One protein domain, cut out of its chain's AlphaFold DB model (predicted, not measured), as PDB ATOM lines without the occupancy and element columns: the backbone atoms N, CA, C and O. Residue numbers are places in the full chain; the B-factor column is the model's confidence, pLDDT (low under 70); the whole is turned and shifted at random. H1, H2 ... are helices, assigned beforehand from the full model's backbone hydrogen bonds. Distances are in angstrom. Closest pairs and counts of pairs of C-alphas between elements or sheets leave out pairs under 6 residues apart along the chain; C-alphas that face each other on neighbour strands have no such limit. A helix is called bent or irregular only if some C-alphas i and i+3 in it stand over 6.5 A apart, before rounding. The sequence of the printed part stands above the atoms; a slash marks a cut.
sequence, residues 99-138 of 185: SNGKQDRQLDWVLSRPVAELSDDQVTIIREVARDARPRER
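This is residues 99 to 138 of the 185 residues of the protein "HTH cro/C1-type domain-containing protein" of Sphingopyxis sp. RIFCSPHIGHO2_12_FULL_65_19 (UniProt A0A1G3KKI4). Two helices, H1 and H2, stand spread apart in an open arch, joined at one end by the link of residues 112 to 119, with the short helix H3 beyond the far end of H2. No two helices touch, and residues 130 to 137, of which 135 to 137 belong to H3, stick out at the end of the H2 side. The printed part has 40 residues with three named helices in the order H1, H2, H3 along the chain and no named strand; the class is all helix. The whole is loose, with a radius of gyration of the C-alphas of 11.4 A, and the C-alphas span 28 by 21 by 16 A.

The longest helix by residues is H1, residues 99 to 111, which measures 18.1 A from C-alpha 99 at (-13.138, 35.110, 172.576) to C-alpha 111 at (-8.878, 20.469, 162.850). It is irregular, but only just: C-alphas 99 and 102 are 6.6 A apart, and its line is a rough one. H2, residues 120 to 131, begins with C-alpha 120 at (1.032, 29.219, 154.968) and is 16.6 A long from first to last C-alpha. H3, residues 135 to 138, measures 5.4 A and ends with C-alpha 138 at (-18.793, 29.212, 146.053).

H1 is apart from H2, although the two follow each other in the chain. H1 is also apart from H3. H2 and H3 are close but not clearly touching, with 1 pair of C-alphas within 8 A; their closest C-alphas, those of Val 129 and Pro 135, are 5.8 A apart. The centres of H2 and H3 are 14.0 A apart. In H2 every O i to N i+4 pair is within hydrogen-bond range, while in H1 7 of 9 are. H3, with four residues, is too short for such a pair, and its one O i to N i+3 pair is within range.

The C-alphas farthest apart are those of Gly 101 and Arg 138, at 30.0 A, and the first and last printed C-alphas, those of Ser 99 and Arg 138, are 27.8 A apart. Residues 130 to 137 stand free; the body without them has 32 residues, spans 26 by 20 by 15 A and has a radius of gyration of 10.2 A. The link from H1 to H2, with 8 residues between them, is short, and the link from H2 to H3, with 3, is tight. The printed part has no cut and runs from residue 99 to residue 138 of a full chain of 185 residues. The mean pLDDT of the printed part is 71.2; residues 99 to 111, the 13 residues of H1, are under 70, and the mean pLDDT of H1 is 55.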
ATOM      1  N   SER A  99     -13.446  35.163 174.014       48.78
ATOM      2  CA  SER A  99     -13.138  35.110 172.576       48.78
ATOM      3  C   SER A  99     -12.112  34.029 172.213       48.78
ATOM      4  O   SER A  99     -12.437  33.144 171.430       48.78
ATOM      5  N   ASN A 100     -10.932  33.990 172.841       49.53
ATOM      6  CA  ASN A 100      -9.847  33.126 172.351       49.53
ATOM      7  C   ASN A 100      -9.933  31.675 172.861       49.53
ATOM      8  O   ASN A 100      -9.859  30.724 172.093       49.53
ATOM      9  N   GLY A 101     -10.179  31.458 174.157       50.44
ATOM     10  CA  GLY A 101     -10.032  30.117 174.748       50.44
ATOM     11  C   GLY A 101     -11.077  29.074 174.328       50.44
ATOM     12  O   GLY A 101     -10.785  27.878 174.334       50.44
ATOM     13  N   LYS A 102     -12.305  29.490 173.989       52.34
ATOM     14  CA  LYS A 102     -13.350  28.569 173.504       52.34
ATOM     15  C   LYS A 102     -13.289  28.374 171.994       52.34
ATOM     16  O   LYS A 102     -13.476  27.246 171.557       52.34
ATOM     17  N   GLN A 103     -13.028  29.431 171.225       53.31
ATOM     18  CA  GLN A 103     -12.982  29.343 169.766       53.31
ATOM     19  C   GLN A 103     -11.724  28.621 169.291       53.31
ATOM     20  O   GLN A 103     -11.854  27.718 168.471       53.31
ATOM     21  N   ASP A 104     -10.556  28.899 169.876       51.56
ATOM     22  CA  ASP A 104      -9.319  28.198 169.517       51.56
ATOM     23  C   ASP A 104      -9.414  26.713 169.871       51.56
ATOM     24  O   ASP A 104      -9.151  25.865 169.029       51.56
ATOM     25  N   ARG A 105      -9.935  26.362 171.057       51.72
ATOM     26  CA  ARG A 105     -10.167  24.948 171.418       51.72
ATOM     27  C   ARG A 105     -11.201  24.263 170.527       51.72
ATOM     28  O   ARG A 105     -11.092  23.064 170.284       51.72
ATOM     29  N   GLN A 106     -12.220  24.990 170.073       54.81
ATOM     30  CA  GLN A 106     -13.239  24.450 169.177       54.81
ATOM     31  C   GLN A 106     -12.681  24.251 167.762       54.81
ATOM     32  O   GLN A 106     -12.984  23.239 167.139       54.81
ATOM     33  N   LEU A 107     -11.825  25.156 167.282       59.09
ATOM     34  CA  LEU A 107     -11.124  25.031 166.004       59.09
ATOM     35  C   LEU A 107     -10.056  23.934 166.049       59.09
ATOM     36  O   LEU A 107     -10.022  23.107 165.145       59.09
ATOM     37  N   ASP A 108      -9.266  23.849 167.119       61.69
ATOM     38  CA  ASP A 108      -8.278  22.785 167.339       61.69
ATOM     39  C   ASP A 108      -8.947  21.403 167.375       61.69
ATOM     40  O   ASP A 108      -8.443  20.437 166.798       61.69
ATOM     41  N   TRP A 109     -10.125  21.308 168.007       54.75
ATOM     42  CA  TRP A 109     -10.936  20.090 168.018       54.75
ATOM     43  C   TRP A 109     -11.451  19.725 166.619       54.75
ATOM     44  O   TRP A 109     -11.365  18.564 166.221       54.75
ATOM     45  N   VAL A 110     -11.931  20.704 165.843       62.72
ATOM     46  CA  VAL A 110     -12.389  20.486 164.458       62.72
ATOM     47  C   VAL A 110     -11.232  20.095 163.530       62.72
ATOM     48  O   VAL A 110     -11.404  19.248 162.657       62.72
ATOM     49  N   LEU A 111     -10.046  20.679 163.713       63.75
ATOM     50  CA  LEU A 111      -8.878  20.469 162.850       63.75
ATOM     51  C   LEU A 111      -8.016  19.266 163.276       63.75
ATOM     52  O   LEU A 111      -7.119  18.861 162.527       63.75
ATOM     53  N   SER A 112      -8.284  18.691 164.459       70.62
ATOM     54  CA  SER A 112      -7.476  17.644 165.115       70.62
ATOM     55  C   SER A 112      -5.988  18.003 165.253       70.62
ATOM     56  O   SER A 112      -5.141  17.120 165.386       70.62
ATOM     57  N   ARG A 113      -5.664  19.297 165.181       74.88
ATOM     58  CA  ARG A 113      -4.311  19.856 165.249       74.88
ATOM     59  C   ARG A 113      -4.384  21.302 165.749       74.88
ATOM     60  O   ARG A 113      -5.387  21.959 165.461       74.88
ATOM     61  N   PRO A 114      -3.349  21.808 166.436       76.31
ATOM     62  CA  PRO A 114      -3.287  23.208 166.835       76.31
ATOM     63  C   PRO A 114      -3.355  24.157 165.629       76.31
ATOM     64  O   PRO A 114      -2.665  23.941 164.631       76.31
ATOM     65  N   VAL A 115      -4.103  25.259 165.739       73.12
ATOM     66  CA  VAL A 115      -4.137  26.342 164.728       73.12
ATOM     67  C   VAL A 115      -2.736  26.907 164.435       73.12
ATOM     68  O   VAL A 115      -2.459  27.347 163.320       73.12
ATOM     69  N   ALA A 116      -1.821  26.843 165.408       76.50
ATOM     70  CA  ALA A 116      -0.425  27.257 165.250       76.50
ATOM     71  C   ALA A 116       0.396  26.370 164.289       76.50
ATOM     72  O   ALA A 116       1.472  26.779 163.864       76.50
ATOM     73  N   GLU A 117      -0.091  25.173 163.946       82.81
ATOM     74  CA  GLU A 117       0.582  24.216 163.054       82.81
ATOM     75  C   GLU A 117       0.054  24.260 161.609       82.81
ATOM     76  O   GLU A 117       0.377  23.393 160.793       82.81
ATOM     77  N   LEU A 118      -0.786  25.242 161.272       81.88
ATOM     78  CA  LEU A 118      -1.282  25.415 159.909       81.88
ATOM     79  C   LEU A 118      -0.164  25.885 158.972       81.88
ATOM     80  O   LEU A 118       0.629  26.758 159.323       81.88
ATOM     81  N   SER A 119      -0.122  25.332 157.759       86.81
ATOM     82  CA  SER A 119       0.798  25.809 156.723       86.81
ATOM     83  C   SER A 119       0.370  27.172 156.172       86.81
ATOM     84  O   SER A 119      -0.808  27.537 156.223       86.81
ATOM     85  N   ASP A 120       1.309  27.908 155.573       79.94
ATOM     86  CA  ASP A 120       1.032  29.219 154.968       79.94
ATOM     87  C   ASP A 120      -0.075  29.157 153.898       79.94
ATOM     88  O   ASP A 120      -0.934  30.043 153.823       79.94
ATOM     89  N   ASP A 121      -0.120  28.071 153.121       76.56
ATOM     90  CA  ASP A 121      -1.173  27.824 152.129       76.56
ATOM     91  C   ASP A 121      -2.547  27.639 152.792       76.56
ATOM     92  O   ASP A 121      -3.548  28.200 152.341       76.56
ATOM     93  N   GLN A 122      -2.608  26.898 153.903       82.25
ATOM     94  CA  GLN A 122      -3.848  26.688 154.657       82.25
ATOM     95  C   GLN A 122      -4.351  27.996 155.268       82.25
ATOM     96  O   GLN A 122      -5.540  28.302 155.179       82.25
ATOM     97  N   VAL A 123      -3.451  28.797 155.839       82.12
ATOM     98  CA  VAL A 123      -3.781  30.123 156.383       82.12
ATOM     99  C   VAL A 123      -4.303  31.045 155.281       82.12
ATOM    100  O   VAL A 123      -5.267  31.784 155.497       82.12
ATOM    101  N   THR A 124      -3.703  30.991 154.092       82.50
ATOM    102  CA  THR A 124      -4.128  31.786 152.933       82.50
ATOM    103  C   THR A 124      -5.540  31.412 152.488       82.50
ATOM    104  O   THR A 124      -6.387  32.298 152.365       82.50
ATOM    105  N   ILE A 125      -5.828  30.115 152.350       82.81
ATOM    106  CA  ILE A 125      -7.161  29.607 151.995       82.81
ATOM    107  C   ILE A 125      -8.203  30.009 153.045       82.81
ATOM    108  O   ILE A 125      -9.259  30.529 152.695       82.81
ATOM    109  N   ILE A 126      -7.908  29.836 154.338       82.69
ATOM    110  CA  ILE A 126      -8.834  30.210 155.421       82.69
ATOM    111  C   ILE A 126      -9.145  31.711 155.376       82.69
ATOM    112  O   ILE A 126     -10.301  32.106 155.534       82.69
ATOM    113  N   ARG A 127      -8.140  32.559 155.117       82.88
ATOM    114  CA  ARG A 127      -8.340  34.009 154.972       82.88
ATOM    115  C   ARG A 127      -9.172  34.367 153.748       82.88
ATOM    116  O   ARG A 127      -9.951  35.312 153.823       82.88
ATOM    117  N   GLU A 128      -9.005  33.659 152.637       81.06
ATOM    118  CA  GLU A 128      -9.826  33.855 151.441       81.06
ATOM    119  C   GLU A 128     -11.289  33.495 151.723       81.06
ATOM    120  O   GLU A 128     -12.176  34.315 151.496       81.06
ATOM    121  N   VAL A 129     -11.530  32.322 152.316       83.81
ATOM    122  CA  VAL A 129     -12.868  31.846 152.696       83.81
ATOM    123  C   VAL A 129     -13.543  32.807 153.677       83.81
ATOM    124  O   VAL A 129     -14.718  33.122 153.513       83.81
ATOM    125  N   ALA A 130     -12.810  33.311 154.671       79.56
ATOM    126  CA  ALA A 130     -13.342  34.238 155.672       79.56
ATOM    127  C   ALA A 130     -13.692  35.628 155.107       79.56
ATOM    128  O   ALA A 130     -14.455  36.364 155.728       79.56
ATOM    129  N   ARG A 131     -13.116  36.008 153.959       79.62
ATOM    130  CA  ARG A 131     -13.419  37.272 153.265       79.62
ATOM    131  C   ARG A 131     -14.614  37.163 152.326       79.62
ATOM    132  O   ARG A 131     -15.148  38.195 151.924       79.62
ATOM    133  N   ASP A 132     -15.015  35.951 151.957       79.50
ATOM    134  CA  ASP A 132     -16.200  35.726 151.144       79.50
ATOM    135  C   ASP A 132     -17.464  35.945 151.993       79.50
ATOM    136  O   ASP A 132     -17.571  35.460 153.119       79.50
ATOM    137  N   ALA A 133     -18.436  36.688 151.462       78.38
ATOM    138  CA  ALA A 133     -19.706  36.934 152.140       78.38
ATOM    139  C   ALA A 133     -20.598  35.682 152.168       78.38
ATOM    140  O   ALA A 133     -21.466  35.560 153.035       78.38
ATOM    141  N   ARG A 134     -20.410  34.762 151.213       76.06
ATOM    142  CA  ARG A 134     -21.207  33.538 151.064       76.06
ATOM    143  C   ARG A 134     -20.324  32.345 150.668       76.06
ATOM    144  O   ARG A 134     -20.542  31.724 149.628       76.06
ATOM    145  N   PRO A 135     -19.368  31.940 151.525       78.75
ATOM    146  CA  PRO A 135     -18.400  30.896 151.189       78.75
ATOM    147  C   PRO A 135     -19.065  29.553 150.855       78.75
ATOM    148  O   PRO A 135     -18.566  28.814 150.012       78.75
ATOM    149  N   ARG A 136     -20.228  29.260 151.455       73.31
ATOM    150  CA  ARG A 136     -21.012  28.042 151.185       73.31
ATOM    151  C   ARG A 136     -21.549  27.946 149.755       73.31
ATOM    152  O   ARG A 136     -21.822  26.843 149.312       73.31
ATOM    153  N   GLU A 137     -21.733  29.066 149.060       75.88
ATOM    154  CA  GLU A 137     -22.281  29.080 147.694       75.88
ATOM    155  C   GLU A 137     -21.184  28.899 146.635       75.88
ATOM    156  O   GLU A 137     -21.445  28.427 145.532       75.88
ATOM    157  N   ARG A 138     -19.940  29.264 146.969       73.38
ATOM    158  CA  ARG A 138     -18.793  29.212 146.053       73.38
ATOM    159  C   ARG A 138     -17.944  27.952 146.224       73.38
ATOM    160  O   ARG A 138     -17.288  27.525 145.274       73.38
TER     161      ARG A 138